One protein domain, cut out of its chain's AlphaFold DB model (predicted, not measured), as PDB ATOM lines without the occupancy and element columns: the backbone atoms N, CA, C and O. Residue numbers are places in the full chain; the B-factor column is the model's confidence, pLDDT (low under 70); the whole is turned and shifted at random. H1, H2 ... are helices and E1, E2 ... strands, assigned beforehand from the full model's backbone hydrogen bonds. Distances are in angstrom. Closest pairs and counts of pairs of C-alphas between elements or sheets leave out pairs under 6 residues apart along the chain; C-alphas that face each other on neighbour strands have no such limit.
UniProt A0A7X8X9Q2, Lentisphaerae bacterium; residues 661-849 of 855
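What this domain is: This is residues 661 to 849 of the 855 residues of a protein of Lentisphaerae bacterium (UniProt A0A7X8X9Q2). Two walls of strands stand partly face to face at one end, E1, E2, E5 and E10 in one, E3, E4, E13, E11, E8 and E9 in the other, and draw together toward the other end. There E7 and E12 join residues 751 to 758 of E8 and 821 to 828 of E11 in a long arm, while the short helix H1 lies between E9 and E10. The walls belong to one branched, twisted mixed sheet. The printed part has 189 residues, mostly strand by class, with E1 to E9, H1, then E10 to E13 along it. It is compact, with a radius of gyration of the C-alphas of 18.3 A and spans of 57 by 38 by 27 A.

Where its parts are: E1, residues 661 to 672, begins with C-alpha 661 at (56.872, 30.419, 29.713) and bends by 70 degrees at residue 664. E2, residues 675 to 688, is 38.6 A long. E3 is residues 694 to 703, E4 709 to 719, E5 725 to 730, E6 733 to 736 and E7 740 to 743. E8, residues 751 to 768, is 38.3 A long and bends by 88 degrees at residue 759. E9 is residues 778 to 785, H1 786 to 790 and E10 795 to 799. E11, residues 813 to 828, is 42.4 A long. E12 is residues 834 to 839; E13, residues 843 to 848, ends with C-alpha 848 at (64.202, 42.272, 25.637).

How they stand to each other: The hairpin E1 and E2 has N 663 and O 684 at 2.8 A. On the other side of E2 lie E5, with N 687 and O 728 at 2.9 A, and E6, with N 681 and O 734 at 2.9 A. E10 is antiparallel to E5, with N 797 and O 727 at 2.8 A. E1 also pairs antiparallel with E4, N 710 and O 669 being 3.1 A apart. The hairpin E3 and E4 has N 700 and O 714 at 2.8 A. E13 is parallel to E4, with N 846 and O 715 at 2.8 A, and antiparallel to E11, with N 816 and O 845 at 2.8 A. E8 and E11 are antiparallel, with N 764 and O 817 at 3.0 A. E7, E8 and E9 form a meander, each strand the antiparallel neighbour of the one before, with N 753 and O 741, and N 763 and O 782, each at 2.8 A. The hairpin E11 and E12 has N 824 and O 836 at 2.9 A. E9 and E10 are apart. H1 is on the sheet, over E11, at a height of 5.7 A; its one O i to N i+4 pair is within hydrogen-bond range.

The domain as a whole: The C-alphas farthest apart, of Pro 691 and Gln 830, are 59.1 A apart. The printed part has no cut, and the link from E10 to E11 is long, with 13 residues. Mean pLDDT of the printed part is 84.6; residues 703 to 711, 744 to 749, 773 and 828 to 833 are under 70.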
ATOM      1  N   VAL A 661      57.313  29.682  28.517       91.25
ATOM      2  CA  VAL A 661      56.872  30.419  29.713       91.25
ATOM      3  C   VAL A 661      55.486  29.939  30.101       91.25
ATOM      4  O   VAL A 661      54.543  30.111  29.335       91.25
ATOM      5  N   ILE A 662      55.355  29.372  31.299       89.50
ATOM      6  CA  ILE A 662      54.079  28.864  31.803       89.50
ATOM      7  C   ILE A 662      53.716  29.579  33.095       89.50
ATOM      8  O   ILE A 662      54.540  29.659  34.004       89.50
ATOM      9  N   LEU A 663      52.474  30.048  33.194       89.19
ATOM     10  CA  LEU A 663      51.919  30.658  34.396       89.19
ATOM     11  C   LEU A 663      50.595  29.980  34.768       89.19
ATOM     12  O   LEU A 663      49.756  29.764  33.892       89.19
ATOM     13  N   PRO A 664      50.359  29.676  36.057       89.69
ATOM     14  CA  PRO A 664      49.083  29.118  36.504       89.69
ATOM     15  C   PRO A 664      47.929  30.124  36.325       89.69
ATOM     16  O   PRO A 664      48.185  31.320  36.171       89.69
ATOM     17  N   PRO A 665      46.656  29.698  36.395       90.50
ATOM     18  CA  PRO A 665      45.529  30.626  36.405       90.50
ATOM     19  C   PRO A 665      45.642  31.647  37.545       90.50
ATOM     20  O   PRO A 665      45.881  31.274  38.695       90.50
ATOM     21  N   GLU A 666      45.463  32.932  37.245       88.88
ATOM     22  CA  GLU A 666      45.417  34.001  38.245       88.88
ATOM     23  C   GLU A 666      44.331  35.018  37.902       88.88
ATOM     24  O   GLU A 666      44.135  35.359  36.735       88.88
ATOM     25  N   ARG A 667      43.615  35.471  38.936       90.38
ATOM     26  CA  ARG A 667      42.527  36.441  38.826       90.38
ATOM     27  C   ARG A 667      43.080  37.862  38.868       90.38
ATOM     28  O   ARG A 667      43.638  38.275  39.883       90.38
ATOM     29  N   SER A 668      42.844  38.619  37.809       89.19
ATOM     30  CA  SER A 668      43.111  40.055  37.715       89.19
ATOM     31  C   SER A 668      41.797  40.824  37.678       89.19
ATOM     32  O   SER A 668      40.774  40.303  37.232       89.19
ATOM     33  N   TYR A 669      41.797  42.061  38.172       85.94
ATOM     34  CA  TYR A 669      40.573  42.850  38.240       85.94
ATOM     35  C   TYR A 669      40.823  44.351  38.119       85.94
ATOM     36  O   TYR A 669      41.860  44.882  38.530       85.94
ATOM     37  N   ASN A 670      39.811  45.041  37.602       80.69
ATOM     38  CA  ASN A 670      39.757  46.493  37.566       80.69
ATOM     39  C   ASN A 670      38.768  47.017  38.597       80.69
ATOM     40  O   ASN A 670      37.701  46.438  38.824       80.69
ATOM     41  N   LYS A 671      39.142  48.138  39.207       77.44
ATOM     42  CA  LYS A 671      38.309  48.861  40.151       77.44
ATOM     43  C   LYS A 671      37.880  50.198  39.573       77.44
ATOM     44  O   LYS A 671      38.650  50.903  38.932       77.44
ATOM     45  N   TYR A 672      36.654  50.583  39.860       73.38
ATOM     46  CA  TYR A 672      36.154  51.911  39.552       73.38
ATOM     47  C   TYR A 672      35.558  52.474  40.833       73.38
ATOM     48  O   TYR A 672      34.694  51.851  41.443       73.38
ATOM     49  N   TYR A 673      36.107  53.593  41.309       72.38
ATOM     50  CA  TYR A 673      35.738  54.200  42.594       72.38
ATOM     51  C   TYR A 673      35.761  53.239  43.803       72.38
ATOM     52  O   TYR A 673      34.953  53.353  44.716       72.38
ATOM     53  N   GLY A 674      36.715  52.302  43.829       71.81
ATOM     54  CA  GLY A 674      36.898  51.344  44.928       71.81
ATOM     55  C   GLY A 674      36.160  50.012  44.758       71.81
ATOM     56  O   GLY A 674      36.610  49.015  45.330       71.81
ATOM     57  N   GLU A 675      35.129  49.965  43.912       76.25
ATOM     58  CA  GLU A 675      34.358  48.757  43.597       76.25
ATOM     59  C   GLU A 675      35.001  47.959  42.463       76.25
ATOM     60  O   GLU A 675      35.566  48.533  41.534       76.25
ATOM     61  N   CYS A 676      34.945  46.628  42.536       82.69
ATOM     62  CA  CYS A 676      35.453  45.744  41.485       82.69
ATOM     63  C   CYS A 676      34.416  45.636  40.368       82.69
ATOM     64  O   CYS A 676      33.338  45.099  40.595       82.69
ATOM     65  N   ILE A 677      34.754  46.107  39.169       81.38
ATOM     66  CA  ILE A 677      33.770  46.251  38.084       81.38
ATOM     67  C   ILE A 677      33.932  45.220  36.978       81.38
ATOM     68  O   ILE A 677      32.988  44.946  36.253       81.38
ATOM     69  N   ALA A 678      35.125  44.648  36.847       86.94
ATOM     70  CA  ALA A 678      35.426  43.603  35.884       86.94
ATOM     71  C   ALA A 678      36.595  42.771  36.412       86.94
ATOM     72  O   ALA A 678      37.563  43.324  36.948       86.94
ATOM     73  N   ALA A 679      36.512  41.451  36.265       89.75
ATOM     74  CA  ALA A 679      37.543  40.530  36.718       89.75
ATOM     75  C   ALA A 679      37.684  39.346  35.765       89.75
ATOM     76  O   ALA A 679      36.698  38.745  35.353       89.75
ATOM     77  N   ALA A 680      38.922  38.991  35.452       92.12
ATOM     78  CA  ALA A 680      39.241  37.886  34.567       92.12
ATOM     79  C   ALA A 680      40.266  36.976  35.239       92.12
ATOM     80  O   ALA A 680      41.238  37.455  35.820       92.12
ATOM     81  N   THR A 681      40.073  35.666  35.132       92.81
ATOM     82  CA  THR A 681      41.079  34.673  35.514       92.81
ATOM     83  C   THR A 681      41.730  34.126  34.256       92.81
ATOM     84  O   THR A 681      41.029  33.625  33.381       92.81
ATOM     85  N   ALA A 682      43.054  34.224  34.162       92.25
ATOM     86  CA  ALA A 682      43.811  33.770  32.998       92.25
ATOM     87  C   ALA A 682      45.032  32.947  33.419       92.25
ATOM     88  O   ALA A 682      45.763  33.339  34.333       92.25
ATOM     89  N   ASP A 683      45.269  31.819  32.753       92.12
ATOM     90  CA  ASP A 683      46.572  31.142  32.734       92.12
ATOM     91  C   ASP A 683      47.414  31.625  31.543       92.12
ATOM     92  O   ASP A 683      46.996  32.508  30.789       92.12
ATOM     93  N   MET A 684      48.631  31.104  31.397       91.25
ATOM     94  CA  MET A 684      49.461  31.418  30.237       91.25
ATOM     95  C   MET A 684      50.409  30.294  29.887       91.25
ATOM     96  O   MET A 684      51.042  29.712  30.766       91.25
ATOM     97  N   ASP A 685      50.557  30.073  28.592       91.38
ATOM     98  CA  ASP A 685      51.525  29.180  27.991       91.38
ATOM     99  C   ASP A 685      52.074  29.831  26.716       91.38
ATOM    100  O   ASP A 685      51.389  29.906  25.692       91.38
ATOM    101  N   ALA A 686      53.295  30.358  26.800       91.62
ATOM    102  CA  ALA A 686      53.989  30.973  25.680       91.62
ATOM    103  C   ALA A 686      55.117  30.067  25.174       91.62
ATOM    104  O   ALA A 686      56.005  29.671  25.934       91.62
ATOM    105  N   THR A 687      55.101  29.783  23.874       90.62
ATOM    106  CA  THR A 687      56.093  28.965  23.156       90.62
ATOM    107  C   THR A 687      56.636  29.723  21.942       90.62
ATOM    108  O   THR A 687      56.170  30.816  21.616       90.62
ATOM    109  N   SER A 688      57.642  29.171  21.268       88.88
ATOM    110  CA  SER A 688      58.120  29.677  19.979       88.88
ATOM    111  C   SER A 688      58.334  28.522  19.011       88.88
ATOM    112  O   SER A 688      58.846  27.478  19.404       88.88
ATOM    113  N   ASP A 689      58.007  28.753  17.737       82.56
ATOM    114  CA  ASP A 689      58.277  27.808  16.644       82.56
ATOM    115  C   ASP A 689      59.784  27.678  16.365       82.56
ATOM    116  O   ASP A 689      60.230  26.768  15.673       82.56
ATOM    117  N   THR A 690      60.591  28.604  16.892       86.25
ATOM    118  CA  THR A 690      62.047  28.555  16.808       86.25
ATOM    119  C   THR A 690      62.624  28.155  18.174       86.25
ATOM    120  O   THR A 690      62.550  28.931  19.131       86.25
ATOM    121  N   PRO A 691      63.270  26.979  18.289       81.88
ATOM    122  CA  PRO A 691      63.877  26.533  19.542       81.88
ATOM    123  C   PRO A 691      64.892  27.537  20.099       81.88
ATOM    124  O   PRO A 691      65.684  28.117  19.345       81.88
ATOM    125  N   GLY A 692      64.883  27.736  21.419       79.44
ATOM    126  CA  GLY A 692      65.837  28.601  22.127       79.44
ATOM    127  C   GLY A 692      65.603  30.111  21.987       79.44
ATOM    128  O   GLY A 692      66.496  30.883  22.316       79.44
ATOM    129  N   VAL A 693      64.445  30.560  21.488       88.38
ATOM    130  CA  VAL A 693      64.103  31.998  21.423       88.38
ATOM    131  C   VAL A 693      63.832  32.582  22.806       88.38
ATOM    132  O   VAL A 693      64.378  33.633  23.140       88.38
ATOM    133  N   LEU A 694      62.977  31.912  23.586       90.88
ATOM    134  CA  LEU A 694      62.533  32.360  24.905       90.88
ATOM    135  C   LEU A 694      63.582  31.985  25.961       90.88
ATOM    136  O   LEU A 694      63.661  30.825  26.374       90.88
ATOM    137  N   GLY A 695      64.394  32.961  26.363       90.69
ATOM    138  CA  GLY A 695      65.417  32.820  27.395       90.69
ATOM    139  C   GLY A 695      64.896  33.121  28.801       90.69
ATOM    140  O   GLY A 695      63.708  32.969  29.090       90.69
ATOM    141  N   GLU A 696      65.811  33.535  29.685       91.88
ATOM    142  CA  GLU A 696      65.513  33.868  31.085       91.88
ATOM    143  C   GLU A 696      64.340  34.841  31.206       91.88
ATOM    144  O   GLU A 696      64.237  35.818  30.458       91.88
ATOM    145  N   TYR A 697      63.468  34.599  32.183       93.06
ATOM    146  CA  TYR A 697      62.307  35.451  32.401       93.06
ATOM    147  C   TYR A 697      62.070  35.772  33.873       93.06
ATOM    148  O   TYR A 697      62.497  35.058  34.778       93.06
ATOM    149  N   ARG A 698      61.373  36.876  34.133       92.06
ATOM    150  CA  ARG A 698      60.977  37.308  35.475       92.06
ATOM    151  C   ARG A 698      59.508  37.658  35.490       92.06
ATOM    152  O   ARG A 698      59.023  38.330  34.587       92.06
ATOM    153  N   ILE A 699      58.832  37.235  36.548       90.12
ATOM    154  CA  ILE A 699      57.425  37.531  36.778       90.12
ATOM    155  C   ILE A 699      57.358  38.573  37.889       90.12
ATOM    156  O   ILE A 699      57.846  38.341  38.994       90.12
ATOM    157  N   THR A 700      56.751  39.717  37.605       88.38
ATOM    158  CA  THR A 700      56.427  40.737  38.602       88.38
ATOM    159  C   THR A 700      54.924  40.982  38.608       88.38
ATOM    160  O   THR A 700      54.229  40.745  37.619       88.38
ATOM    161  N   LYS A 701      54.396  41.426  39.747       81.94
ATOM    162  CA  LYS A 701      53.018  41.912  39.833       81.94
ATOM    163  C   LYS A 701      53.042  43.421  39.702       81.94
ATOM    164  O   LYS A 701      53.760  44.076  40.457       81.94
ATOM    165  N   GLN A 702      52.272  43.958  38.764       72.38
ATOM    166  CA  GLN A 702      52.063  45.397  38.678       72.38
ATOM    167  C   GLN A 702      50.747  45.789  39.347       72.38
ATOM    168  O   GLN A 702      49.724  45.114  39.211       72.38
ATOM    169  N   ASN A 703      50.810  46.905  40.067       67.94
ATOM    170  CA  ASN A 703      49.670  47.621  40.616       67.94
ATOM    171  C   ASN A 703      49.773  49.063  40.112       67.94
ATOM    172  O   ASN A 703      50.862  49.633  40.163       67.94
ATOM    173  N   ASN A 704      48.672  49.656  39.657       60.06
ATOM    174  CA  ASN A 704      48.662  51.086  39.354       60.06
ATOM    175  C   ASN A 704      48.412  51.889  40.639       60.06
ATOM    176  O   ASN A 704      47.521  51.552  41.419       60.06
ATOM    177  N   GLU A 705      49.183  52.963  40.838       48.62
ATOM    178  CA  GLU A 705      49.172  53.810  42.048       48.62
ATOM    179  C   GLU A 705      47.891  54.655  42.226       48.62
ATOM    180  O   GLU A 705      47.727  55.317  43.246       48.62
ATOM    181  N   GLU A 706      46.929  54.579  41.302       47.53
ATOM    182  CA  GLU A 706      45.719  55.418  41.305       47.53
ATOM    183  C   GLU A 706      44.408  54.630  41.476       47.53
ATOM    184  O   GLU A 706      43.358  55.032  40.997       47.53
ATOM    185  N   GLY A 707      44.420  53.475  42.149       48.47
ATOM    186  CA  GLY A 707      43.180  52.843  42.639       48.47
ATOM    187  C   GLY A 707      42.230  52.240  41.586       48.47
ATOM    188  O   GLY A 707      41.175  51.731  41.969       48.47
ATOM    189  N   HIS A 708      42.598  52.232  40.298       52.84
ATOM    190  CA  HIS A 708      41.721  51.806  39.194       52.84
ATOM    191  C   HIS A 708      41.979  50.388  38.633       52.84
ATOM    192  O   HIS A 708      41.106  49.787  38.011       52.84
ATOM    193  N   SER A 709      43.139  49.777  38.883       55.84
ATOM    194  CA  SER A 709      43.438  48.398  38.451       55.84
ATOM    195  C   SER A 709      44.407  47.720  39.421       55.84
ATOM    196  O   SER A 709      45.292  48.377  39.968       55.84
ATOM    197  N   HIS A 710      44.214  46.433  39.720       60.47
ATOM    198  CA  HIS A 710      45.082  45.679  40.637       60.47
ATOM    199  C   HIS A 710      45.432  44.299  40.059       60.47
ATOM    200  O   HIS A 710      44.553  43.563  39.607       60.47
ATOM    201  N   GLY A 711      46.706  43.914  40.186       62.28
ATOM    202  CA  GLY A 711      47.113  42.508  40.223       62.28
ATOM    203  C   GLY A 711      47.136  41.759  38.890       62.28
ATOM    204  O   GLY A 711      46.692  40.612  38.847       62.28
ATOM    205  N   TRP A 712      47.667  42.350  37.816       78.06
ATOM    206  CA  TRP A 712      48.056  41.567  36.631       78.06
ATOM    207  C   TRP A 712      49.549  41.240  36.645       78.06
ATOM    208  O   TRP A 712      50.366  41.913  37.289       78.06
ATOM    209  N   ARG A 713      49.906  40.164  35.943       86.75
ATOM    210  CA  ARG A 713      51.291  39.695  35.853       86.75
ATOM    211  C   ARG A 713      52.012  40.373  34.702       86.75
ATOM    212  O   ARG A 713      51.521  40.392  33.576       86.75
ATOM    213  N   HIS A 714      53.202  40.870  34.991       89.69
ATOM    214  CA  HIS A 714      54.156  41.345  34.008       89.69
ATOM    215  C   HIS A 714      55.289  40.323  33.900       89.69
ATOM    216  O   HIS A 714      55.929  39.985  34.895       89.69
ATOM    217  N   VAL A 715      55.551  39.845  32.689       92.25
ATOM    218  CA  VAL A 715      56.602  38.880  32.385       92.25
ATOM    219  C   VAL A 715      57.670  39.554  31.542       92.25
ATOM    220  O   VAL A 715      57.472  39.841  30.368       92.25
ATOM    221  N   SER A 716      58.827  39.801  32.128       93.12
ATOM    222  CA  SER A 716      60.012  40.222  31.385       93.12
ATOM    223  C   SER A 716      60.721  38.988  30.844       93.12
ATOM    224  O   SER A 716      61.042  38.113  31.636       93.12
ATOM    225  N   VAL A 717      60.974  38.907  29.539       93.38
ATOM    226  CA  VAL A 717      61.626  37.769  28.875       93.38
ATOM    227  C   VAL A 717      62.836  38.267  28.096       93.38
ATOM    228  O   VAL A 717      62.725  39.181  27.282       93.38
ATOM    229  N   GLN A 718      63.991  37.654  28.319       92.62
ATOM    230  CA  GLN A 718      65.188  37.875  27.522       92.62
ATOM    231  C   GLN A 718      65.135  37.000  26.267       92.62
ATOM    232  O   GLN A 718      65.114  35.775  26.370       92.62
ATOM    233  N   LEU A 719      65.135  37.601  25.076       91.56
ATOM    234  CA  LEU A 719      65.279  36.842  23.832       91.56
ATOM    235  C   LEU A 719      66.741  36.458  23.609       91.56
ATOM    236  O   LEU A 719      67.636  37.223  23.963       91.56
ATOM    237  N   TYR A 720      66.992  35.311  22.976       88.88
ATOM    238  CA  TYR A 720      68.344  34.900  22.557       88.88
ATOM    239  C   TYR A 720      68.543  34.841  21.042       88.88
ATOM    240  O   TYR A 720      69.650  34.585  20.572       88.88
ATOM    241  N   LYS A 721      67.502  35.142  20.261       89.00
ATOM    242  CA  LYS A 721      67.581  35.272  18.801       89.00
ATOM    243  C   LYS A 721      67.076  36.640  18.356       89.00
ATOM    244  O   LYS A 721      66.173  37.203  18.969       89.00
ATOM    245  N   LEU A 722      67.701  37.179  17.310       88.69
ATOM    246  CA  LEU A 722      67.362  38.486  16.742       88.69
ATOM    247  C   LEU A 722      65.980  38.450  16.078       88.69
ATOM    248  O   LEU A 722      65.581  37.415  15.557       88.69
ATOM    249  N   TYR A 723      65.278  39.581  16.057       89.38
ATOM    250  CA  TYR A 723      64.023  39.732  15.314       89.38
ATOM    251  C   TYR A 723      64.200  39.497  13.795       89.38
ATOM    252  O   TYR A 723      65.306  39.691  13.279       89.38
ATOM    253  N   PRO A 724      63.123  39.137  13.065       91.50
ATOM    254  CA  PRO A 724      61.779  38.838  13.564       91.50
ATOM    255  C   PRO A 724      61.701  37.471  14.256       91.50
ATOM    256  O   PRO A 724      62.417  36.542  13.890       91.50
ATOM    257  N   GLN A 725      60.824  37.340  15.252       92.06
ATOM    258  CA  GLN A 725      60.573  36.074  15.954       92.06
ATOM    259  C   GLN A 725      59.077  35.805  16.081       92.06
ATOM    260  O   GLN A 725      58.317  36.709  16.405       92.06
ATOM    261  N   THR A 726      58.645  34.563  15.876       92.25
ATOM    262  CA  THR A 726      57.249  34.165  16.105       92.25
ATOM    263  C   THR A 726      57.125  33.470  17.454       92.25
ATOM    264  O   THR A 726      57.827  32.494  17.738       92.25
ATOM    265  N   ILE A 727      56.216  33.976  18.283       92.56
ATOM    266  CA  ILE A 727      55.811  33.360  19.546       92.56
ATOM    267  C   ILE A 727      54.355  32.913  19.440       92.56
ATOM    268  O   ILE A 727      53.555  33.532  18.742       92.56
ATOM    269  N   ARG A 728      53.998  31.846  20.142       92.50
ATOM    270  CA  ARG A 728      52.618  31.377  20.262       92.50
ATOM    271  C   ARG A 728      52.167  31.559  21.690       92.50
ATOM    272  O   ARG A 728      52.853  31.125  22.611       92.50
ATOM    273  N   ILE A 729      51.029  32.213  21.858       92.06
ATOM    274  CA  ILE A 729      50.448  32.536  23.156       92.06
ATOM    275  C   ILE A 729      49.153  31.749  23.290       92.06
ATOM    276  O   ILE A 729      48.205  31.976  22.535       92.06
ATOM    277  N   ARG A 730      49.104  30.850  24.268       93.38
ATOM    278  CA  ARG A 730      47.891  30.147  24.669       93.38
ATOM    279  C   ARG A 730      47.461  30.605  26.061       93.38
ATOM    280  O   ARG A 730      48.280  30.695  26.971       93.38
ATOM    281  N   SER A 731      46.176  30.902  26.225       93.69
ATOM    282  CA  SER A 731      45.598  31.337  27.498       93.69
ATOM    283  C   SER A 731      44.120  30.962  27.584       93.69
ATOM    284  O   SER A 731      43.320  31.325  26.721       93.69
ATOM    285  N   ASN A 732      43.752  30.245  28.643       94.50
ATOM    286  CA  ASN A 732      42.376  30.001  29.049       94.50
ATOM    287  C   ASN A 732      41.914  31.169  29.918       94.50
ATOM    288  O   ASN A 732      42.271  31.273  31.094       94.50
ATOM    289  N   ILE A 733      41.108  32.047  29.328       94.56
ATOM    290  CA  ILE A 733      40.601  33.244  29.991       94.56
ATOM    291  C   ILE A 733      39.138  33.025  30.358       94.56
ATOM    292  O   ILE A 733      38.290  32.830  29.491       94.56
ATOM    293  N   THR A 734      38.840  33.090  31.654       94.75
ATOM    294  CA  THR A 734      37.472  33.090  32.181       94.75
ATOM    295  C   THR A 734      37.122  34.491  32.653       94.75
ATOM    296  O   THR A 734      37.784  35.029  33.540       94.75
ATOM    297  N   LEU A 735      36.088  35.077  32.057       93.25
ATOM    298  CA  LEU A 735      35.571  36.387  32.434       93.25
ATOM    299  C   LEU A 735      34.454  36.243  33.467       93.25
ATOM    300  O   LEU A 735      33.577  35.393  33.321       93.25
ATOM    301  N   GLU A 736      34.476  37.086  34.493       92.38
ATOM    302  CA  GLU A 736      33.425  37.159  35.508       92.38
ATOM    303  C   GLU A 736      32.438  38.277  35.161       92.38
ATOM    304  O   GLU A 736      32.860  39.403  34.886       92.38
ATOM    305  N   ASP A 737      31.141  37.968  35.203       90.38
ATOM    306  CA  ASP A 737      30.073  38.967  35.267       90.38
ATOM    307  C   ASP A 737      29.783  39.262  36.745       90.38
ATOM    308  O   ASP A 737      29.315  38.395  37.487       90.38
ATOM    309  N   LEU A 738      30.122  40.475  37.183       88.38
ATOM    310  CA  LEU A 738      29.981  40.915  38.573       88.38
ATOM    311  C   LEU A 738      28.632  41.603  38.845       88.38
ATOM    312  O   LEU A 738      28.370  41.993  39.982       88.38
ATOM    313  N   GLY A 739      27.772  41.715  37.827       87.00
ATOM    314  CA  GLY A 739      26.485  42.395  37.905       87.00
ATOM    315  C   GLY A 739      26.583  43.922  37.882       87.00
ATOM    316  O   GLY A 739      27.614  44.514  37.554       87.00
ATOM    317  N   GLU A 740      25.463  44.561  38.211       86.69
ATOM    318  CA  GLU A 740      25.332  46.016  38.261       86.69
ATOM    319  C   GLU A 740      25.898  46.594  39.565       86.69
ATOM    320  O   GLU A 740      25.634  46.085  40.657       86.69
ATOM    321  N   PHE A 741      26.599  47.724  39.471       80.62
ATOM    322  CA  PHE A 741      26.962  48.543  40.628       80.62
ATOM    323  C   PHE A 741      26.560  49.999  40.393       80.62
ATOM    324  O   PHE A 741      26.576  50.490  39.266       80.62
ATOM    325  N   THR A 742      26.180  50.708  41.457       80.38
ATOM    326  CA  THR A 742      25.750  52.112  41.376       80.38
ATOM    327  C   THR A 742      26.692  52.987  42.181       80.38
ATOM    328  O   THR A 742      26.910  52.746  43.367       80.38
ATOM    329  N   THR A 743      27.243  54.017  41.543       72.19
ATOM    330  CA  THR A 743      28.091  55.003  42.225       72.19
ATOM    331  C   THR A 743      27.262  56.211  42.651       72.19
ATOM    332  O   THR A 743      26.419  56.697  41.895       72.19
ATOM    333  N   HIS A 744      27.508  56.712  43.862       68.88
ATOM    334  CA  HIS A 744      26.886  57.925  44.397       68.88
ATOM    335  C   HIS A 744      27.953  59.010  44.565       68.88
ATOM    336  O   HIS A 744      28.447  59.248  45.667       68.88
ATOM    337  N   LEU A 745      28.360  59.642  43.466       59.16
ATOM    338  CA  LEU A 745      29.360  60.709  43.482       59.16
ATOM    339  C   LEU A 745      28.686  62.046  43.210       59.16
ATOM    340  O   LEU A 745      28.360  62.355  42.072       59.16
ATOM    341  N   ALA A 746      28.511  62.869  44.242       50.28
ATOM    342  CA  ALA A 746      28.110  64.258  44.038       50.28
ATOM    343  C   ALA A 746      29.171  64.983  43.173       50.28
ATOM    344  O   ALA A 746      30.362  64.856  43.470       50.28
ATOM    345  N   PRO A 747      28.791  65.751  42.133       53.47
ATOM    346  CA  PRO A 747      27.447  66.240  41.816       53.47
ATOM    347  C   PRO A 747      26.718  65.444  40.711       53.47
ATOM    348  O   PRO A 747      25.772  65.966  40.129       53.47
ATOM    349  N   ILE A 748      27.163  64.230  40.380       59.56
ATOM    350  CA  ILE A 748      26.592  63.393  39.317       59.56
ATOM    351  C   ILE A 748      25.396  62.610  39.884       59.56
ATOM    352  O   ILE A 748      25.450  62.100  41.006       59.56
ATOM    353  N   ASP A 749      24.308  62.526  39.115       65.81
ATOM    354  CA  ASP A 749      23.191  61.624  39.412       65.81
ATOM    355  C   ASP A 749      23.700  60.178  39.591       65.81
ATOM    356  O   ASP A 749      24.697  59.796  38.965       65.81
ATOM    357  N   PRO A 750      23.052  59.352  40.439       70.94
ATOM    358  CA  PRO A 750      23.450  57.961  40.623       70.94
ATOM    359  C   PRO A 750      23.560  57.268  39.266       70.94
ATOM    360  O   PRO A 750      22.586  57.174  38.521       70.94
ATOM    361  N   THR A 751      24.777  56.829  38.951       75.12
ATOM    362  CA  THR A 751      25.097  56.183  37.680       75.12
ATOM    363  C   THR A 751      25.318  54.705  37.945       75.12
ATOM    364  O   THR A 751      26.155  54.341  38.783       75.12
ATOM    365  N   THR A 752      24.534  53.873  37.265       82.94
ATOM    366  CA  THR A 752      24.626  52.415  37.330       82.94
ATOM    367  C   THR A 752      25.471  51.919  36.168       82.94
ATOM    368  O   THR A 752      25.269  52.312  35.018       82.94
ATOM    369  N   PHE A 753      26.419  51.049  36.478       82.94
ATOM    370  CA  PHE A 753      27.358  50.473  35.534       82.94
ATOM    371  C   PHE A 753      27.244  48.949  35.557       82.94
ATOM    372  O   PHE A 753      27.126  48.351  36.628       82.94
ATOM    373  N   HIS A 754      27.345  48.319  34.387       88.12
ATOM    374  CA  HIS A 754      27.430  46.863  34.243       88.12
ATOM    375  C   HIS A 754      28.464  46.511  33.180       88.12
ATOM    376  O   HIS A 754      28.300  46.860  32.011       88.12
ATOM    377  N   ALA A 755      29.548  45.845  33.575       87.88
ATOM    378  CA  ALA A 755      30.532  45.333  32.630       87.88
ATOM    379  C   ALA A 755      30.147  43.907  32.217       87.88
ATOM    380  O   ALA A 755      30.327  42.962  32.983       87.88
ATOM    381  N   VAL A 756      29.656  43.747  30.990       90.69
ATOM    382  CA  VAL A 756      29.233  42.451  30.446       90.69
ATOM    383  C   VAL A 756      30.407  41.784  29.715       90.69
ATOM    384  O   VAL A 756      30.972  42.404  28.805       90.69
ATOM    385  N   PRO A 757      30.801  40.546  30.077       92.94
ATOM    386  CA  PRO A 757      31.832  39.789  29.368       92.94
ATOM    387  C   PRO A 757      31.568  39.647  27.865       92.94
ATOM    388  O   PRO A 757      30.434  39.423  27.446       92.94
ATOM    389  N   THR A 758      32.623  39.696  27.050       94.06
ATOM    390  CA  THR A 758      32.552  39.351  25.619       94.06
ATOM    391  C   THR A 758      33.345  38.080  25.311       94.06
ATOM    392  O   THR A 758      34.106  37.591  26.138       94.06
ATOM    393  N   GLU A 759      33.219  37.546  24.094       94.38
ATOM    394  CA  GLU A 759      34.001  36.383  23.643       94.38
ATOM    395  C   GLU A 759      35.374  36.760  23.055       94.38
ATOM    396  O   GLU A 759      36.015  35.932  22.408       94.38
ATOM    397  N   ASN A 760      35.847  37.998  23.257       95.38
ATOM    398  CA  ASN A 760      37.061  38.519  22.629       95.38
ATOM    399  C   ASN A 760      38.060  39.100  23.640       95.38
ATOM    400  O   ASN A 760      37.704  39.600  24.707       95.38
ATOM    401  N   ALA A 761      39.330  39.104  23.250       94.25
ATOM    402  CA  ALA A 761      40.393  39.866  23.885       94.25
ATOM    403  C   ALA A 761      41.067  40.791  22.871       94.25
ATOM    404  O   ALA A 761      41.198  40.471  21.690       94.25
ATOM    405  N   LYS A 762      41.533  41.938  23.353       94.75
ATOM    406  CA  LYS A 762      42.425  42.829  22.624       94.75
ATOM    407  C   LYS A 762      43.868  42.429  22.909       94.75
ATOM    408  O   LYS A 762      44.261  42.326  24.072       94.75
ATOM    409  N   ILE A 763      44.648  42.229  21.854       94.56
ATOM    410  CA  ILE A 763      46.096  42.035  21.922       94.56
ATOM    411  C   ILE A 763      46.769  43.289  21.380       94.56
ATOM    412  O   ILE A 763      46.455  43.733  20.275       94.56
ATOM    413  N   ILE A 764      47.689  43.849  22.158       93.69
ATOM    414  CA  ILE A 764      48.467  45.033  21.786       93.69
ATOM    415  C   ILE A 764      49.933  44.628  21.712       93.69
ATOM    416  O   ILE A 764      50.464  44.114  22.691       93.69
ATOM    417  N   VAL A 765      50.580  44.873  20.575       94.19
ATOM    418  CA  VAL A 765      52.027  44.709  20.386       94.19
ATOM    419  C   VAL A 765      52.634  46.087  20.191       94.19
ATOM    420  O   VAL A 765      52.281  46.784  19.245       94.19
ATOM    421  N   ALA A 766      53.534  46.495  21.077       93.25
ATOM    422  CA  ALA A 766      54.129  47.826  21.056       93.25
ATOM    423  C   ALA A 766      55.658  47.751  21.110       93.25
ATOM    424  O   ALA A 766      56.221  47.016  21.916       93.25
ATOM    425  N   ALA A 767      56.336  48.523  20.262       92.38
ATOM    426  CA  ALA A 767      57.792  48.602  20.209       92.38
ATOM    427  C   ALA A 767      58.298  49.881  20.888       92.38
ATOM    428  O   ALA A 767      57.817  50.986  20.612       92.38
ATOM    429  N   TYR A 768      59.295  49.724  21.755       90.81
ATOM    430  CA  TYR A 768      59.880  50.792  22.563       90.81
ATOM    431  C   TYR A 768      61.366  50.995  22.248       90.81
ATOM    432  O   TYR A 768      62.071  50.027  21.930       90.81
ATOM    433  N   PRO A 769      61.864  52.243  22.349       85.50
ATOM    434  CA  PRO A 769      63.288  52.520  22.248       85.50
ATOM    435  C   PRO A 769      64.050  51.980  23.476       85.50
ATOM    436  O   PRO A 769      63.495  51.927  24.579       85.50
ATOM    437  N   PRO A 770      65.331  51.591  23.329       79.56
ATOM    438  CA  PRO A 770      66.124  51.076  24.440       79.56
ATOM    439  C   PRO A 770      66.244  52.120  25.559       79.56
ATOM    440  O   PRO A 770      66.664  53.252  25.331       79.56
ATOM    441  N   GLY A 771      65.873  51.736  26.784       72.75
ATOM    442  CA  GLY A 771      65.980  52.590  27.974       72.75
ATOM    443  C   GLY A 771      64.855  53.616  28.176       72.75
ATOM    444  O   GLY A 771      64.879  54.314  29.189       72.75
ATOM    445  N   ALA A 772      63.857  53.699  27.287       71.81
ATOM    446  CA  ALA A 772      62.726  54.624  27.415       71.81
ATOM    447  C   ALA A 772      61.373  53.893  27.312       71.81
ATOM    448  O   ALA A 772      60.916  53.515  26.237       71.81
ATOM    449  N   TYR A 773      60.715  53.725  28.465       68.50
ATOM    450  CA  TYR A 773      59.550  52.842  28.648       68.50
ATOM    451  C   TYR A 773      58.186  53.548  28.619       68.50
ATOM    452  O   TYR A 773      57.161  52.915  28.847       68.50
ATOM    453  N   GLN A 774      58.152  54.863  28.396       72.44
ATOM    454  CA  GLN A 774      56.921  55.648  28.557       72.44
ATOM    455  C   GLN A 774      56.129  55.822  27.255       72.44
ATOM    456  O   GLN A 774      54.906  55.937  27.305       72.44
ATOM    457  N   HIS A 775      56.790  55.799  26.093       82.56
ATOM    458  CA  HIS A 775      56.138  56.038  24.803       82.56
ATOM    459  C   HIS A 775      56.627  55.043  23.740       82.56
ATOM    460  O   HIS A 775      57.809  55.086  23.386       82.56
ATOM    461  N   PRO A 776      55.756  54.155  23.224       88.62
ATOM    462  CA  PRO A 776      56.113  53.302  22.100       88.62
ATOM    463  C   PRO A 776      56.222  54.141  20.823       88.62
ATOM    464  O   PRO A 776      55.444  55.074  20.617       88.62
ATOM    465  N   TYR A 777      57.170  53.805  19.948       89.44
ATOM    466  CA  TYR A 777      57.280  54.438  18.623       89.44
ATOM    467  C   TYR A 777      56.462  53.697  17.555       89.44
ATOM    468  O   TYR A 777      56.263  54.213  16.456       89.44
ATOM    469  N   HIS A 778      55.992  52.487  17.868       90.50
ATOM    470  CA  HIS A 778      55.122  51.690  17.014       90.50
ATOM    471  C   HIS A 778      54.175  50.837  17.863       90.50
ATOM    472  O   HIS A 778      54.620  50.231  18.835       90.50
ATOM    473  N   THR A 779      52.901  50.757  17.472       92.12
ATOM    474  CA  THR A 779      51.878  49.941  18.140       92.12
ATOM    475  C   THR A 779      50.973  49.286  17.103       92.12
ATOM    476  O   THR A 779      50.508  49.946  16.174       92.12
ATOM    477  N   GLN A 780      50.688  48.003  17.297       93.50
ATOM    478  CA  GLN A 780      49.727  47.219  16.535       93.50
ATOM    479  C   GLN A 780      48.680  46.639  17.488       93.50
ATOM    480  O   GLN A 780      49.021  46.047  18.510       93.50
ATOM    481  N   GLU A 781      47.403  46.776  17.133       94.00
ATOM    482  CA  GLU A 781      46.287  46.216  17.900       94.00
ATOM    483  C   GLU A 781      45.550  45.149  17.089       94.00
ATOM    484  O   GLU A 781      45.448  45.226  15.862       94.00
ATOM    485  N   SER A 782      45.035  44.122  17.760       94.19
ATOM    486  CA  SER A 782      44.233  43.060  17.145       94.19
ATOM    487  C   SER A 782      43.161  42.564  18.111       94.19
ATOM    488  O   SER A 782      43.433  42.369  19.295       94.19
ATOM    489  N   ILE A 783      41.941  42.349  17.612       94.81
ATOM    490  CA  ILE A 783      40.854  41.709  18.368       94.81
ATOM    491  C   ILE A 783      40.878  40.218  18.049       94.81
ATOM    492  O   ILE A 783      40.799  39.829  16.883       94.81
ATOM    493  N   VAL A 784      40.995  39.393  19.084       94.56
ATOM    494  CA  VAL A 784      41.168  37.944  18.972       94.56
ATOM    495  C   VAL A 784      40.086  37.237  19.792       94.56
ATOM    496  O   VAL A 784      39.930  37.550  20.974       94.56
ATOM    497  N   PRO A 785      39.355  36.268  19.214       95.44
ATOM    498  CA  PRO A 785      38.415  35.452  19.975       95.44
ATOM    499  C   PRO A 785      39.115  34.684  21.101       95.44
ATOM    500  O   PRO A 785      40.183  34.103  20.893       95.44
ATOM    501  N   LEU A 786      38.493  34.607  22.278       94.81
ATOM    502  CA  LEU A 786      39.029  33.863  23.426       94.81
ATOM    503  C   LEU A 786      39.243  32.381  23.093       94.81
ATOM    504  O   LEU A 786      40.217  31.781  23.536       94.81
ATOM    505  N   VAL A 787      38.387  31.805  22.245       93.94
ATOM    506  CA  VAL A 787      38.535  30.425  21.750       93.94
ATOM    507  C   VAL A 787      39.816  30.219  20.934       93.94
ATOM    508  O   VAL A 787      40.404  29.143  20.997       93.94
ATOM    509  N   SER A 788      40.284  31.245  20.217       93.12
ATOM    510  CA  SER A 788      41.540  31.193  19.459       93.12
ATOM    511  C   SER A 788      42.755  31.262  20.384       93.12
ATOM    512  O   SER A 788      43.755  30.603  20.123       93.12
ATOM    513  N   LEU A 789      42.663  32.019  21.483       93.12
ATOM    514  CA  LEU A 789      43.689  32.037  22.532       93.12
ATOM    515  C   LEU A 789      43.728  30.727  23.332       93.12
ATOM    516  O   LEU A 789      44.798  30.317  23.764       93.12
ATOM    517  N   ALA A 790      42.593  30.053  23.514       93.44
ATOM    518  CA  ALA A 790      42.517  28.779  24.234       93.44
ATOM    519  C   ALA A 790      42.913  27.556  23.379       93.44
ATOM    520  O   ALA A 790      43.134  26.469  23.931       93.44
ATOM    521  N   ALA A 791      43.003  27.723  22.054       92.62
ATOM    522  CA  ALA A 791      43.324  26.663  21.101       92.62
ATOM    523  C   ALA A 791      44.649  25.960  21.440       92.62
ATOM    524  O   ALA A 791      45.574  26.570  21.977       92.62
ATOM    525  N   GLU A 792      44.747  24.669  21.110       85.25
ATOM    526  CA  GLU A 792      45.921  23.841  21.425       85.25
ATOM    527  C   GLU A 792      47.218  24.413  20.834       85.25
ATOM    528  O   GLU A 792      48.232  24.481  21.525       85.25
ATOM    529  N   ASP A 793      47.135  24.919  19.604       84.62
ATOM    530  CA  ASP A 793      48.234  25.538  18.860       84.62
ATOM    531  C   ASP A 793      48.556  26.980  19.297       84.62
ATOM    532  O   ASP A 793      49.545  27.552  18.828       84.62
ATOM    533  N   GLY A 794      47.730  27.572  20.170       88.19
ATOM    534  CA  GLY A 794      47.817  28.968  20.600       88.19
ATOM    535  C   GLY A 794      47.606  29.995  19.479       88.19
ATOM    536  O   GLY A 794      47.430  29.673  18.304       88.19
ATOM    537  N   TYR A 795      47.640  31.275  19.848       93.00
ATOM    538  CA  TYR A 795      47.617  32.391  18.907       93.00
ATOM    539  C   TYR A 795      49.043  32.781  18.508       93.00
ATOM    540  O   TYR A 795      49.853  33.144  19.364       93.00
ATOM    541  N   ALA A 796      49.355  32.712  17.213       93.25
ATOM    542  CA  ALA A 796      50.660  33.095  16.685       93.25
ATOM    543  C   ALA A 796      50.802  34.622  16.611       93.25
ATOM    544  O   ALA A 796      49.975  35.318  16.022       93.25
ATOM    545  N   LEU A 797      51.888  35.132  17.183       92.00
ATOM    546  CA  LEU A 797      52.227  36.543  17.249       92.00
ATOM    547  C   LEU A 797      53.651  36.748  16.732       92.00
ATOM    548  O   LEU A 797      54.602  36.142  17.227       92.00
ATOM    549  N   THR A 798      53.805  37.617  15.738       91.56
ATOM    550  CA  THR A 798      55.117  37.958  15.185       91.56
ATOM    551  C   THR A 798      55.682  39.178  15.908       91.56
ATOM    552  O   THR A 798      55.107  40.262  15.865       91.56
ATOM    553  N   LEU A 799      56.826  38.997  16.559       91.62
ATOM    554  CA  LEU A 799      57.667  40.050  17.114       91.62
ATOM    555  C   LEU A 799      58.581  40.576  15.999       91.62
ATOM    556  O   LEU A 799      59.663  40.033  15.774       91.62
ATOM    557  N   ASP A 800      58.128  41.600  15.283       90.69
ATOM    558  CA  ASP A 800      58.878  42.258  14.203       90.69
ATOM    559  C   ASP A 800      58.810  43.786  14.367       90.69
ATOM    560  O   ASP A 800      58.001  44.454  13.717       90.69
ATOM    561  N   PRO A 801      59.574  44.361  15.317       89.06
ATOM    562  CA  PRO A 801      59.565  45.799  15.522       89.06
ATOM    563  C   PRO A 801      60.175  46.499  14.294       89.06
ATOM    564  O   PRO A 801      61.310  46.187  13.921       89.06
ATOM    565  N   PRO A 802      59.484  47.468  13.667       87.06
ATOM    566  CA  PRO A 802      60.067  48.222  12.564       87.06
ATOM    567  C   PRO A 802      61.242  49.069  13.065       87.06
ATOM    568  O   PRO A 802      61.247  49.526  14.204       87.06
ATOM    569  N   SER A 803      62.227  49.346  12.209       84.25
ATOM    570  CA  SER A 803      63.272  50.317  12.558       84.25
ATOM    571  C   SER A 803      62.655  51.706  12.754       84.25
ATOM    572  O   SER A 803      62.040  52.254  11.837       84.25
ATOM    573  N   GLY A 804      62.830  52.276  13.946       74.50
ATOM    574  CA  GLY A 804      62.474  53.661  14.251       74.50
ATOM    575  C   GLY A 804      63.524  54.647  13.733       74.50
ATOM    576  O   GLY A 804      64.618  54.251  13.333       74.50
ATOM    577  N   GLN A 805      63.212  55.946  13.786       74.62
ATOM    578  CA  GLN A 805      64.083  57.023  13.289       74.62
ATOM    579  C   GLN A 805      65.492  56.999  13.919       74.62
ATOM    580  O   GLN A 805      66.466  57.234  13.211       74.62
ATOM    581  N   ASP A 806      65.590  56.613  15.199       77.38
ATOM    582  CA  ASP A 806      66.841  56.500  15.969       77.38
ATOM    583  C   ASP A 806      66.958  55.161  16.734       77.38
ATOM    584  O   ASP A 806      67.710  55.032  17.699       77.38
ATOM    585  N   THR A 807      66.175  54.143  16.367       78.25
ATOM    586  CA  THR A 807      66.162  52.842  17.064       78.25
ATOM    587  C   THR A 807      66.178  51.702  16.054       78.25
ATOM    588  O   THR A 807      65.142  51.407  15.454       78.25
ATOM    589  N   PRO A 808      67.330  51.036  15.859       83.25
ATOM    590  CA  PRO A 808      67.388  49.813  15.073       83.25
ATOM    591  C   PRO A 808      66.450  48.748  15.651       83.25
ATOM    592  O   PRO A 808      66.416  48.555  16.865       83.25
ATOM    593  N   ALA A 809      65.759  47.995  14.791       82.50
ATOM    594  CA  ALA A 809      64.897  46.885  15.216       82.50
ATOM    595  C   ALA A 809      65.605  45.926  16.197       82.50
ATOM    596  O   ALA A 809      65.026  45.496  17.189       82.50
ATOM    597  N   ALA A 810      66.897  45.661  15.974       84.75
ATOM    598  CA  ALA A 810      67.716  44.773  16.800       84.75
ATOM    599  C   ALA A 810      67.895  45.223  18.263       84.75
ATOM    600  O   ALA A 810      68.255  44.398  19.095       84.75
ATOM    601  N   THR A 811      67.670  46.500  18.589       86.00
ATOM    602  CA  THR A 811      67.780  47.031  19.961       86.00
ATOM    603  C   THR A 811      66.426  47.397  20.564       86.00
ATOM    604  O   THR A 811      66.368  47.879  21.696       86.00
ATOM    605  N   ALA A 812      65.338  47.166  19.826       87.69
ATOM    606  CA  ALA A 812      63.992  47.466  20.272       87.69
ATOM    607  C   ALA A 812      63.506  46.457  21.319       87.69
ATOM    608  O   ALA A 812      63.752  45.250  21.237       87.69
ATOM    609  N   LEU A 813      62.752  46.968  22.284       91.00
ATOM    610  CA  LEU A 813      61.999  46.158  23.230       91.00
ATOM    611  C   LEU A 813      60.558  46.025  22.743       91.00
ATOM    612  O   LEU A 813      59.984  47.008  22.271       91.00
ATOM    613  N   VAL A 814      59.971  44.835  22.865       93.56
ATOM    614  CA  VAL A 814      58.591  44.576  22.422       93.56
ATOM    615  C   VAL A 814      57.706  44.244  23.619       93.56
ATOM    616  O   VAL A 814      57.951  43.273  24.329       93.56
ATOM    617  N   LEU A 815      56.668  45.047  23.839       92.88
ATOM    618  CA  LEU A 815      55.615  44.813  24.823       92.88
ATOM    619  C   LEU A 815      54.434  44.109  24.148       92.88
ATOM    620  O   LEU A 815      53.987  44.544  23.089       92.88
ATOM    621  N   VAL A 816      53.897  43.066  24.777       93.81
ATOM    622  CA  VAL A 816      52.655  42.398  24.371       93.81
ATOM    623  C   VAL A 816      51.670  42.437  25.530       93.81
ATOM    624  O   VAL A 816      51.959  41.899  26.597       93.81
ATOM    625  N   GLU A 817      50.507  43.051  25.340       92.19
ATOM    626  CA  GLU A 817      49.443  43.112  26.348       92.19
ATOM    627  C   GLU A 817      48.234  42.286  25.910       92.19
ATOM    628  O   GLU A 817      47.787  42.402  24.769       92.19
ATOM    629  N   ILE A 818      47.676  41.496  26.831       92.75
ATOM    630  CA  ILE A 818      46.460  40.706  26.601       92.75
ATOM    631  C   ILE A 818      45.350  41.242  27.498       92.75
ATOM    632  O   ILE A 818      45.416  41.165  28.733       92.75
ATOM    633  N   LYS A 819      44.317  41.794  26.859       92.25
ATOM    634  CA  LYS A 819      43.247  42.525  27.533       92.25
ATOM    635  C   LYS A 819      41.868  42.002  27.128       92.25
ATOM    636  O   LYS A 819      41.346  42.413  26.091       92.25
ATOM    637  N   PRO A 820      41.255  41.095  27.904       92.44
ATOM    638  CA  PRO A 820      39.888  40.657  27.660       92.44
ATOM    639  C   PRO A 820      38.909  41.823  27.634       92.44
ATOM    640  O   PRO A 820      39.036  42.764  28.426       92.44
ATOM    641  N   ILE A 821      37.951  41.748  26.715       93.69
ATOM    642  CA  ILE A 821      37.024  42.833  26.426       93.69
ATOM    643  C   ILE A 821      35.711  42.610  27.180       93.69
ATOM    644  O   ILE A 821      35.135  41.520  27.174       93.69
ATOM    645  N   TYR A 822      35.229  43.683  27.789       91.75
ATOM    646  CA  TYR A 822      33.912  43.841  28.380       91.75
ATOM    647  C   TYR A 822      33.156  44.931  27.625       91.75
ATOM    648  O   TYR A 822      33.744  45.921  27.188       91.75
ATOM    649  N   THR A 823      31.842  44.782  27.518       90.44
ATOM    650  CA  THR A 823      30.967  45.894  27.137       90.44
ATOM    651  C   THR A 823      30.502  46.570  28.418       90.44
ATOM    652  O   THR A 823      29.763  45.971  29.195       90.44
ATOM    653  N   LEU A 824      30.964  47.794  28.672       85.06
ATOM    654  CA  LEU A 824      30.514  48.577  29.819       85.06
ATOM    655  C   LEU A 824      29.228  49.308  29.445       85.06
ATOM    656  O   LEU A 824      29.251  50.208  28.607       85.06
ATOM    657  N   HIS A 825      28.127  48.922  30.077       84.94
ATOM    658  CA  HIS A 825      26.850  49.613  29.991       84.94
ATOM    659  C   HIS A 825      26.761  50.654  31.103       84.94
ATOM    660  O   HIS A 825      26.912  50.321  32.275       84.94
ATOM    661  N   GLU A 826      26.498  51.900  30.727       78.75
ATOM    662  CA  GLU A 826      26.303  53.020  31.642       78.75
ATOM    663  C   GLU A 826      24.858  53.514  31.552       78.75
ATOM    664  O   GLU A 826      24.368  53.852  30.468       78.75
ATOM    665  N   GLN A 827      24.177  53.567  32.696       75.00
ATOM    666  CA  GLN A 827      22.846  54.146  32.846       75.00
ATOM    667  C   GLN A 827      22.910  55.332  33.809       75.00
ATOM    668  O   GLN A 827      23.099  55.169  35.015       75.00
ATOM    669  N   CYS A 828      22.730  56.533  33.263       65.69
ATOM    670  CA  CYS A 828      22.702  57.780  34.019       65.69
ATOM    671  C   CYS A 828      21.288  58.373  33.976       65.69
ATOM    672  O   CYS A 828      20.899  58.995  32.986       65.69
ATOM    673  N   GLY A 829      20.500  58.165  35.036       67.50
ATOM    674  CA  GLY A 829      19.197  58.818  35.223       67.50
ATOM    675  C   GLY A 829      18.294  58.848  33.973       67.50
ATOM    676  O   GLY A 829      17.878  57.808  33.472       67.50
ATOM    677  N   GLN A 830      17.952  60.053  33.490       56.00
ATOM    678  CA  GLN A 830      17.047  60.274  32.343       56.00
ATOM    679  C   GLN A 830      17.704  60.142  30.952       56.00
ATOM    680  O   GLN A 830      17.043  60.393  29.940       56.00
ATOM    681  N   PHE A 831      18.984  59.779  30.869       60.28
ATOM    682  CA  PHE A 831      19.703  59.658  29.601       60.28
ATOM    683  C   PHE A 831      19.625  58.237  29.025       60.28
ATOM    684  O   PHE A 831      19.417  57.257  29.737       60.28
ATOM    685  N   GLN A 832      19.764  58.128  27.700       61.34
ATOM    686  CA  GLN A 832      19.823  56.834  27.018       61.34
ATOM    687  C   GLN A 832      21.066  56.052  27.479       61.34
ATOM    688  O   GLN A 832      22.121  56.673  27.635       61.34
ATOM    689  N   PRO A 833      20.975  54.719  27.651       67.94
ATOM    690  CA  PRO A 833      22.133  53.901  27.978       67.94
ATOM    691  C   PRO A 833      23.229  54.094  26.930       67.94
ATOM    692  O   PRO A 833      22.953  54.030  25.729       67.94
ATOM    693  N   THR A 834      24.465  54.301  27.373       74.12
ATOM    694  CA  THR A 834      25.628  54.285  26.477       74.12
ATOM    695  C   THR A 834      26.459  53.041  26.751       74.12
ATOM    696  O   THR A 834      26.508  52.547  27.877       74.12
ATOM    697  N   SER A 835      27.057  52.480  25.700       76.06
ATOM    698  CA  SER A 835      27.918  51.303  25.796       76.06
ATOM    699  C   SER A 835      29.292  51.630  25.237       76.06
ATOM    700  O   SER A 835      29.394  52.059  24.086       76.06
ATOM    701  N   HIS A 836      30.331  51.384  26.022       82.75
ATOM    702  CA  HIS A 836      31.715  51.593  25.609       82.75
ATOM    703  C   HIS A 836      32.534  50.324  25.841       82.75
ATOM    704  O   HIS A 836      32.221  49.509  26.710       82.75
ATOM    705  N   GLU A 837      33.582  50.144  25.041       84.88
ATOM    706  CA  GLU A 837      34.522  49.045  25.232       84.88
ATOM    707  C   GLU A 837      35.327  49.273  26.513       84.88
ATOM    708  O   GLU A 837      35.890  50.348  26.732       84.88
ATOM    709  N   TRP A 838      35.401  48.246  27.350       84.25
ATOM    710  CA  TRP A 838      36.218  48.230  28.551       84.25
ATOM    711  C   TRP A 838      37.110  47.001  28.542       84.25
ATOM    712  O   TRP A 838      36.758  45.974  27.969       84.25
ATOM    713  N   THR A 839      38.275  47.069  29.178       86.44
ATOM    714  CA  THR A 839      39.197  45.930  29.189       86.44
ATOM    715  C   THR A 839      39.810  45.700  30.552       86.44
ATOM    716  O   THR A 839      40.104  46.665  31.257       86.44
ATOM    717  N   VAL A 840      40.070  44.442  30.896       85.38
ATOM    718  CA  VAL A 840      40.851  44.060  32.083       85.38
ATOM    719  C   VAL A 840      42.253  43.669  31.639       85.38
ATOM    720  O   VAL A 840      42.404  42.931  30.674       85.38
ATOM    721  N   HIS A 841      43.295  44.142  32.322       85.75
ATOM    722  CA  HIS A 841      44.642  43.629  32.075       85.75
ATOM    723  C   HIS A 841      44.766  42.245  32.709       85.75
ATOM    724  O   HIS A 841      44.494  42.095  33.898       85.75
ATOM    725  N   THR A 842      45.171  41.243  31.928       86.50
ATOM    726  CA  THR A 842      45.426  39.896  32.464       86.50
ATOM    727  C   THR A 842      46.914  39.611  32.557       86.50
ATOM    728  O   THR A 842      47.417  39.276  33.632       86.50
ATOM    729  N   ILE A 843      47.638  39.746  31.443       87.25
ATOM    730  CA  ILE A 843      49.063  39.417  31.354       87.25
ATOM    731  C   ILE A 843      49.744  40.357  30.362       87.25
ATOM    732  O   ILE A 843      49.226  40.597  29.269       87.25
ATOM    733  N   ASN A 844      50.926  40.840  30.746       90.50
ATOM    734  CA  ASN A 844      51.808  41.635  29.903       90.50
ATOM    735  C   ASN A 844      53.153  40.918  29.742       90.50
ATOM    736  O   ASN A 844      53.712  40.441  30.727       90.50
ATOM    737  N   PHE A 845      53.701  40.899  28.531       92.50
ATOM    738  CA  PHE A 845      55.058  40.440  28.248       92.50
ATOM    739  C   PHE A 845      55.927  41.589  27.778       92.50
ATOM    740  O   PHE A 845      55.506  42.366  26.935       92.50
ATOM    741  N   THR A 846      57.161  41.630  28.249       92.81
ATOM    742  CA  THR A 846      58.196  42.548  27.788       92.81
ATOM    743  C   THR A 846      59.354  41.713  27.273       92.81
ATOM    744  O   THR A 846      60.059  41.087  28.062       92.81
ATOM    745  N   PHE A 847      59.552  41.697  25.961       93.06
ATOM    746  CA  PHE A 847      60.634  40.984  25.299       93.06
ATOM    747  C   PHE A 847      61.832  41.911  25.105       93.06
ATOM    748  O   PHE A 847      61.770  42.888  24.355       93.06
ATOM    749  N   PHE A 848      62.923  41.597  25.796       91.94
ATOM    750  CA  PHE A 848      64.202  42.272  25.637       91.94
ATOM    751  C   PHE A 848      64.953  41.675  24.443       91.94
ATOM    752  O   PHE A 848      64.970  40.448  24.295       91.94
ATOM    753  N   PRO A 849      65.594  42.507  23.605       89.00
ATOM    754  CA  PRO A 849      66.398  42.017  22.491       89.00
ATOM    755  C   PRO A 849      67.604  41.223  23.009       89.00
ATOM    756  O   PRO A 849      68.024  41.456  24.148       89.00
TER     757      PRO A 849